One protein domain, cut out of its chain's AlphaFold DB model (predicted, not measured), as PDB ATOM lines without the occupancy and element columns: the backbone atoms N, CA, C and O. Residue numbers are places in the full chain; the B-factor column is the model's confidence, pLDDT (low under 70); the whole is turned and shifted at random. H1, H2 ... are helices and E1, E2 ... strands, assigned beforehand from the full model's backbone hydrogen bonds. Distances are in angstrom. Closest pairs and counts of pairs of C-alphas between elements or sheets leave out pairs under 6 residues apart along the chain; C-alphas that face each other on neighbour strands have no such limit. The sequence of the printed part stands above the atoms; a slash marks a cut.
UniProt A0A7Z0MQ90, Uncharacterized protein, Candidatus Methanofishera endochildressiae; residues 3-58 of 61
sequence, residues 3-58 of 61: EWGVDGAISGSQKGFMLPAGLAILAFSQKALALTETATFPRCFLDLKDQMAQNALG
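Overview. This is residues 3 to 58 of the 61 residues of an uncharacterized protein of Candidatus Methanofishera endochildressiae (UniProt A0A7Z0MQ90). Picture a flat two-strand hairpin, E1 and E2, with a wide loop at its turn and the short helix H1 following at the other end. From H1 a long loop swings out and folds back to a second helix, H2, which stays away from both strands, and the arrangement is open. The printed part has 56 residues, with two named strands and then two named helices, in the order E1, E2, H1, H2; the two-strand sheet is antiparallel. The class is mixed, helices and strands, with under half of the residues in named elements. The whole is loose, with a radius of gyration of the C-alphas of 13.0 A and spans of 36 by 30 by 21 A.

Arrangement. Start from Glu 3 and go on to E1, residues 8 to 12, which forms a hairpin with E2, residues 24 to 28. They are antiparallel at 166 degrees between directions; look at C-alphas 8 and 28, which face each other at 4.4 A. Across the pair, N 9 and O 27 are within hydrogen-bond range at 2.8 A, as are N 25 and O 11 at 2.8 A. Next comes H1, residues 30 to 35; the closest C-alphas of E1 and H1, those of Gly 8 and Ala 32, are 7.2 A apart. H1 and H2, residues 48 to 56, are close but not clearly touching: their closest C-alphas, of Leu 33 and Leu 48, are 7.9 A apart. They run opposite ways at a steep tilt of 47 degrees. H2 is apart from E1 and from E2. In H1 and H2 every O i to N i+4 pair is within hydrogen-bond range.

Along the chain. Find C-alpha 8 at (227.660, 196.167, 128.873); from there E1 runs 14.0 A to C-alpha 12. E2 covers 12.9 A from Ala 24 to Phe 28, and H1 covers 8.8 A from Gln 30 to Leu 35. H2 runs 12.1 A from Leu 48 to C-alpha 56 at (212.998, 186.279, 120.719).

Size, cuts and confidence. Look to Met 18 and Thr 38 for the two C-alphas farthest apart, 35.9 A. The links E1 to E2 and H1 to H2 are long, with 11 and 12 residues, and E2 to H1 is tight. Residues 38 to 46 stand free, as do residues 50 to 58, of which 50 to 56 belong to H2. The printed part has no cut, its mean pLDDT is 93.7, and no printed residue is under 70.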
ATOM      1  N   GLU A   3     234.342 187.690 134.446       92.56
ATOM      2  CA  GLU A   3     235.806 187.755 134.590       92.56
ATOM      3  C   GLU A   3     236.365 189.181 134.442       92.56
ATOM      4  O   GLU A   3     237.298 189.564 135.139       92.56
ATOM      5  N   TRP A   4     235.786 189.987 133.547       92.62
ATOM      6  CA  TRP A   4     236.234 191.363 133.286       92.62
ATOM      7  C   TRP A   4     235.400 192.419 134.029       92.62
ATOM      8  O   TRP A   4     235.680 193.608 133.911       92.62
ATOM      9  N   GLY A   5     234.359 192.010 134.761       93.81
ATOM     10  CA  GLY A   5     233.450 192.913 135.473       93.81
ATOM     11  C   GLY A   5     232.662 193.871 134.570       93.81
ATOM     12  O   GLY A   5     232.295 194.961 135.002       93.81
ATOM     13  N   VAL A   6     232.426 193.504 133.308       96.12
ATOM     14  CA  VAL A   6     231.766 194.379 132.325       96.12
ATOM     15  C   VAL A   6     230.247 194.213 132.398       96.12
ATOM     16  O   VAL A   6     229.746 193.106 132.235       96.12
ATOM     17  N   ASP A   7     229.513 195.314 132.579       94.75
ATOM     18  CA  ASP A   7     228.040 195.319 132.624       94.75
ATOM     19  C   ASP A   7     227.385 195.472 131.233       94.75
ATOM     20  O   ASP A   7     226.236 195.079 131.031       94.75
ATOM     21  N   GLY A   8     228.123 195.992 130.250       95.06
ATOM     22  CA  GLY A   8     227.660 196.167 128.873       95.06
ATOM     23  C   GLY A   8     228.819 196.203 127.877       95.06
ATOM     24  O   GLY A   8     229.849 196.815 128.145       95.06
ATOM     25  N   ALA A   9     228.649 195.560 126.725       96.06
ATOM     26  CA  ALA A   9     229.592 195.568 125.612       96.06
ATOM     27  C   ALA A   9     228.860 195.856 124.293       96.06
ATOM     28  O   ALA A   9     227.723 195.430 124.094       96.06
ATOM     29  N   ILE A  10     229.527 196.575 123.388       95.94
ATOM     30  CA  ILE A  10     228.990 196.972 122.084       95.94
ATOM     31  C   ILE A  10     230.035 196.756 120.990       95.94
ATOM     32  O   ILE A  10     231.218 197.037 121.184       95.94
ATOM     33  N   SER A  11     229.595 196.300 119.819       96.81
ATOM     34  CA  SER A  11     230.411 196.271 118.605       96.81
ATOM     35  C   SER A  11     229.568 196.554 117.365       96.81
ATOM     36  O   SER A  11     228.389 196.224 117.314       96.81
ATOM     37  N   GLY A  12     230.187 197.132 116.336       96.31
ATOM     38  CA  GLY A  12     229.583 197.256 115.008       96.31
ATOM     39  C   GLY A  12     229.808 196.007 114.155       96.31
ATOM     40  O   GLY A  12     230.838 195.336 114.290       96.31
ATOM     41  N   SER A  13     228.875 195.722 113.249       96.19
ATOM     42  CA  SER A  13     228.958 194.613 112.287       96.19
ATOM     43  C   SER A  13     230.179 194.701 111.361       96.19
ATOM     44  O   SER A  13     230.845 193.704 111.097       96.19
ATOM     45  N   GLN A  14     230.561 195.910 110.959       95.31
ATOM     46  CA  GLN A  14     231.690 196.200 110.067       95.31
ATOM     47  C   GLN A  14     233.068 196.201 110.727       95.31
ATOM     48  O   GLN A  14     234.030 196.737 110.173       95.31
ATOM     49  N   LYS A  15     233.164 195.672 111.947       94.31
ATOM     50  CA  LYS A  15     234.416 195.568 112.701       94.31
ATOM     51  C   LYS A  15     234.848 194.107 112.767       94.31
ATOM     52  O   LYS A  15     234.962 193.467 111.729       94.31
ATOM     53  N   GLY A  16     235.056 193.569 113.967       92.94
ATOM     54  CA  GLY A  16     235.510 192.188 114.164       92.94
ATOM     55  C   GLY A  16     234.572 191.113 113.601       92.94
ATOM     56  O   GLY A  16     234.984 189.966 113.495       92.94
ATOM     57  N   PHE A  17     233.344 191.475 113.216       93.38
ATOM     58  CA  PHE A  17     232.376 190.567 112.599       93.38
ATOM     59  C   PHE A  17     232.462 190.510 111.071       93.38
ATOM     60  O   PHE A  17     231.844 189.633 110.478       93.38
ATOM     61  N   MET A  18     233.226 191.406 110.432       95.88
ATOM     62  CA  MET A  18     233.444 191.412 108.979       95.88
ATOM     63  C   MET A  18     232.145 191.414 108.144       95.88
ATOM     64  O   MET A  18     232.116 190.901 107.027       95.88
ATOM     65  N   LEU A  19     231.071 192.003 108.674       96.12
ATOM     66  CA  LEU A  19     229.775 192.157 108.007       96.12
ATOM     67  C   LEU A  19     229.614 193.583 107.446       96.12
ATOM     68  O   LEU A  19     230.311 194.498 107.885       96.12
ATOM     69  N   PRO A  20     228.687 193.832 106.505       96.00
ATOM     70  CA  PRO A  20     228.369 195.193 106.082       96.00
ATOM     71  C   PRO A  20     227.966 196.076 107.268       96.00
ATOM     72  O   PRO A  20     227.371 195.604 108.241       96.00
ATOM     73  N   ALA A  21     228.286 197.367 107.192       95.38
ATOM     74  CA  ALA A  21     227.850 198.329 108.198       95.38
ATOM     75  C   ALA A  21     226.319 198.420 108.201       95.38
ATOM     76  O   ALA A  21     225.704 198.496 107.140       95.38
ATOM     77  N   GLY A  22     225.722 198.426 109.391       93.06
ATOM     78  CA  GLY A  22     224.268 198.525 109.531       93.06
ATOM     79  C   GLY A  22     223.728 198.008 110.859       93.06
ATOM     80  O   GLY A  22     222.627 198.386 111.231       93.06
ATOM     81  N   LEU A  23     224.503 197.206 111.599       92.88
ATOM     82  CA  LEU A  23     224.065 196.638 112.873       92.88
ATOM     83  C   LEU A  23     225.005 197.029 114.013       92.88
ATOM     84  O   LEU A  23     226.234 196.994 113.878       92.88
ATOM     85  N   ALA A  24     224.403 197.345 115.158       94.00
ATOM     86  CA  ALA A  24     225.077 197.405 116.444       94.00
ATOM     87  C   ALA A  24     224.724 196.144 117.239       94.00
ATOM     88  O   ALA A  24     223.557 195.869 117.504       94.00
ATOM     89  N   ILE A  25     225.740 195.377 117.617       94.44
ATOM     90  CA  ILE A  25     225.605 194.169 118.427       94.44
ATOM     91  C   ILE A  25     225.859 194.567 119.876       94.44
ATOM     92  O   ILE A  25     226.945 195.051 120.210       94.44
ATOM     93  N   LEU A  26     224.848 194.376 120.716       94.56
ATOM     94  CA  LEU A  26     224.851 194.746 122.127       94.56
ATOM     95  C   LEU A  26     224.812 193.488 122.994       94.56
ATOM     96  O   LEU A  26     224.037 192.572 122.731       94.56
ATOM     97  N   ALA A  27     225.612 193.467 124.055       94.31
ATOM     98  CA  ALA A  27     225.570 192.440 125.088       94.31
ATOM     99  C   ALA A  27     225.514 193.111 126.463       94.31
ATOM    100  O   ALA A  27     226.337 193.973 126.757       94.31
ATOM    101  N   PHE A  28     224.571 192.701 127.310       95.25
ATOM    102  CA  PHE A  28     224.369 193.250 128.655       95.25
ATOM    103  C   PHE A  28     224.439 192.152 129.718       95.25
ATOM    104  O   PHE A  28     224.062 191.006 129.458       95.25
ATOM    105  N   SER A  29     224.925 192.500 130.911       95.69
ATOM    106  CA  SER A  29     224.989 191.575 132.045       95.69
ATOM    107  C   SER A  29     223.594 191.361 132.604       95.69
ATOM    108  O   SER A  29     222.725 192.219 132.464       95.69
ATOM    109  N   GLN A  30     223.369 190.246 133.301       94.31
ATOM    110  CA  GLN A  30     222.082 190.035 133.975       94.31
ATOM    111  C   GLN A  30     221.797 191.138 135.004       94.31
ATOM    112  O   GLN A  30     220.661 191.589 135.140       94.31
ATOM    113  N   LYS A  31     222.846 191.651 135.658       94.25
ATOM    114  CA  LYS A  31     222.766 192.819 136.541       94.25
ATOM    115  C   LYS A  31     222.303 194.072 135.786       94.25
ATOM    116  O   LYS A  31     221.398 194.756 136.254       94.25
ATOM    117  N   ALA A  32     222.893 194.373 134.630       93.56
ATOM    118  CA  ALA A  32     222.513 195.529 133.821       93.56
ATOM    119  C   ALA A  32     221.085 195.407 133.272       93.56
ATOM    120  O   ALA A  32     220.338 196.383 133.289       93.56
ATOM    121  N   LEU A  33     220.686 194.205 132.846       94.06
ATOM    122  CA  LEU A  33     219.329 193.926 132.380       94.06
ATOM    123  C   LEU A  33     218.292 194.124 133.493       94.06
ATOM    124  O   LEU A  33     217.269 194.758 133.245       94.06
ATOM    125  N   ALA A  34     218.572 193.696 134.728       94.88
ATOM    126  CA  ALA A  34     217.675 193.923 135.866       94.88
ATOM    127  C   ALA A  34     217.455 195.421 136.160       94.88
ATOM    128  O   ALA A  34     216.340 195.852 136.444       94.88
ATOM    129  N   LEU A  35     218.489 196.258 136.012       94.19
ATOM    130  CA  LEU A  35     218.376 197.710 136.216       94.19
ATOM    131  C   LEU A  35     217.466 198.400 135.187       94.19
ATOM    132  O   LEU A  35     216.969 199.503 135.439       94.19
ATOM    133  N   THR A  36     217.198 197.762 134.042       93.12
ATOM    134  CA  THR A  36     216.266 198.306 133.044       93.12
ATOM    135  C   THR A  36     214.833 198.395 133.566       93.12
ATOM    136  O   THR A  36     214.050 199.182 133.028       93.12
ATOM    137  N   GLU A  37     214.488 197.633 134.611       91.62
ATOM    138  CA  GLU A  37     213.165 197.627 135.236       91.62
ATOM    139  C   GLU A  37     212.863 198.905 136.012       91.62
ATOM    140  O   GLU A  37     211.721 199.358 136.007       91.62
ATOM    141  N   THR A  38     213.879 199.512 136.624       95.12
ATOM    142  CA  THR A  38     213.734 200.716 137.452       95.12
ATOM    143  C   THR A  38     214.230 201.986 136.762       95.12
ATOM    144  O   THR A  38     214.093 203.078 137.308       95.12
ATOM    145  N   ALA A  39     214.846 201.872 135.584       93.38
ATOM    146  CA  ALA A  39     215.397 203.021 134.877       93.38
ATOM    147  C   ALA A  39     214.288 203.961 134.362       93.38
ATOM    148  O   ALA A  39     213.391 203.557 133.624       93.38
ATOM    149  N   THR A  40     214.391 205.243 134.712       94.44
ATOM    150  CA  THR A  40     213.378 206.280 134.446       94.44
ATOM    151  C   THR A  40     213.635 207.098 133.181       94.44
ATOM    152  O   THR A  40     212.856 207.990 132.850       94.44
ATOM    153  N   PHE A  41     214.724 206.821 132.462       91.94
ATOM    154  CA  PHE A  41     215.050 207.548 131.242       91.94
ATOM    155  C   PHE A  41     214.030 207.259 130.131       91.94
ATOM    156  O   PHE A  41     213.686 206.090 129.920       91.94
ATOM    157  N   PRO A  42     213.577 208.295 129.398       93.44
ATOM    158  CA  PRO A  42     212.703 208.109 128.249       93.44
ATOM    159  C   PRO A  42     213.453 207.366 127.140       93.44
ATOM    160  O   PRO A  42     214.577 207.718 126.783       93.44
ATOM    161  N   ARG A  43     212.819 206.329 126.593       92.56
ATOM    162  CA  ARG A  43     213.379 205.429 125.578       92.56
ATOM    163  C   ARG A  43     212.269 204.859 124.707       92.56
ATOM    164  O   ARG A  43     211.114 204.833 125.114       92.56
ATOM    165  N   CYS A  44     212.634 204.500 123.481       91.12
ATOM    166  CA  CYS A  44     211.726 203.990 122.455       91.12
ATOM    167  C   CYS A  44     212.498 203.004 121.570       91.12
ATOM    168  O   CYS A  44     212.681 201.862 121.966       91.12
ATOM    169  N   PHE A  45     213.073 203.455 120.448       91.00
ATOM    170  CA  PHE A  45     213.737 202.577 119.474       91.00
ATOM    171  C   PHE A  45     214.800 201.640 120.078       91.00
ATOM    172  O   PHE A  45     214.864 200.475 119.708       91.00
ATOM    173  N   LEU A  46     215.614 202.122 121.022       90.75
ATOM    174  CA  LEU A  46     216.665 201.334 121.686       90.75
ATOM    175  C   LEU A  46     216.259 200.820 123.077       90.75
ATOM    176  O   LEU A  46     217.131 200.569 123.910       90.75
ATOM    177  N   ASP A  47     214.962 200.702 123.376       93.12
ATOM    178  CA  ASP A  47     214.554 200.083 124.635       93.12
ATOM    179  C   ASP A  47     214.934 198.595 124.650       93.12
ATOM    180  O   ASP A  47     214.541 197.817 123.785       93.12
ATOM    181  N   LEU A  48     215.724 198.197 125.649       92.50
ATOM    182  CA  LEU A  48     216.264 196.843 125.725       92.50
ATOM    183  C   LEU A  48     215.181 195.780 125.938       92.50
ATOM    184  O   LEU A  48     215.356 194.662 125.462       92.50
ATOM    185  N   LYS A  49     214.069 196.101 126.612       91.19
ATOM    186  CA  LYS A  49     212.970 195.148 126.808       91.19
ATOM    187  C   LYS A  49     212.251 194.894 125.493       91.19
ATOM    188  O   LYS A  49     212.039 193.734 125.142       91.19
ATOM    189  N   ASP A  50     211.956 195.957 124.750       92.06
ATOM    190  CA  ASP A  50     211.328 195.846 123.434       92.06
ATOM    191  C   ASP A  50     212.240 195.090 122.461       92.06
ATOM    192  O   ASP A  50     211.805 194.137 121.814       92.06
ATOM    193  N   GLN A  51     213.532 195.434 122.424       92.88
ATOM    194  CA  GLN A  51     214.525 194.751 121.590       92.88
ATOM    195  C   GLN A  51     214.663 193.264 121.954       92.88
ATOM    196  O   GLN A  51     214.689 192.414 121.068       92.88
ATOM    197  N   MET A  52     214.696 192.905 123.242       91.56
ATOM    198  CA  MET A  52     214.745 191.499 123.674       91.56
ATOM    199  C   MET A  52     213.474 190.726 123.302       91.56
ATOM    200  O   MET A  52     213.572 189.576 122.871       91.56
ATOM    201  N   ALA A  53     212.298 191.346 123.440       92.19
ATOM    202  CA  ALA A  53     211.028 190.732 123.069       92.19
ATOM    203  C   ALA A  53     210.951 190.454 121.559       92.19
ATOM    204  O   ALA A  53     210.536 189.369 121.156       92.19
ATOM    205  N   GLN A  54     211.400 191.397 120.727       92.81
ATOM    206  CA  GLN A  54     211.439 191.221 119.275       92.81
ATOM    207  C   GLN A  54     212.508 190.214 118.826       92.81
ATOM    208  O   GLN A  54     212.225 189.343 118.000       92.81
ATOM    209  N   ASN A  55     213.701 190.257 119.426       91.38
ATOM    210  CA  ASN A  55     214.778 189.312 119.121       91.38
ATOM    211  C   ASN A  55     214.358 187.858 119.391       91.38
ATOM    212  O   ASN A  55     214.737 186.964 118.637       91.38
ATOM    213  N   ALA A  56     213.542 187.608 120.426       91.06
ATOM    214  CA  ALA A  56     212.998 186.279 120.719       91.06
ATOM    215  C   ALA A  56     212.073 185.742 119.608       91.06
ATOM    216  O   ALA A  56     211.940 184.530 119.449       91.06
ATOM    217  N   LEU A  57     211.469 186.637 118.820       93.81
ATOM    218  CA  LEU A  57     210.652 186.311 117.648       93.81
ATOM    219  C   LEU A  57     211.485 186.207 116.357       93.81
ATOM    220  O   LEU A  57     210.927 185.971 115.287       93.81
ATOM    221  N   GLY A  58     212.808 186.386 116.438       90.38
ATOM    222  CA  GLY A  58     213.707 186.421 115.284       90.38
ATOM    223  C   GLY A  58     213.663 187.735 114.500       90.38
ATOM    224  O   GLY A  58     214.204 187.795 113.398       90.38
TER     225      GLY A  58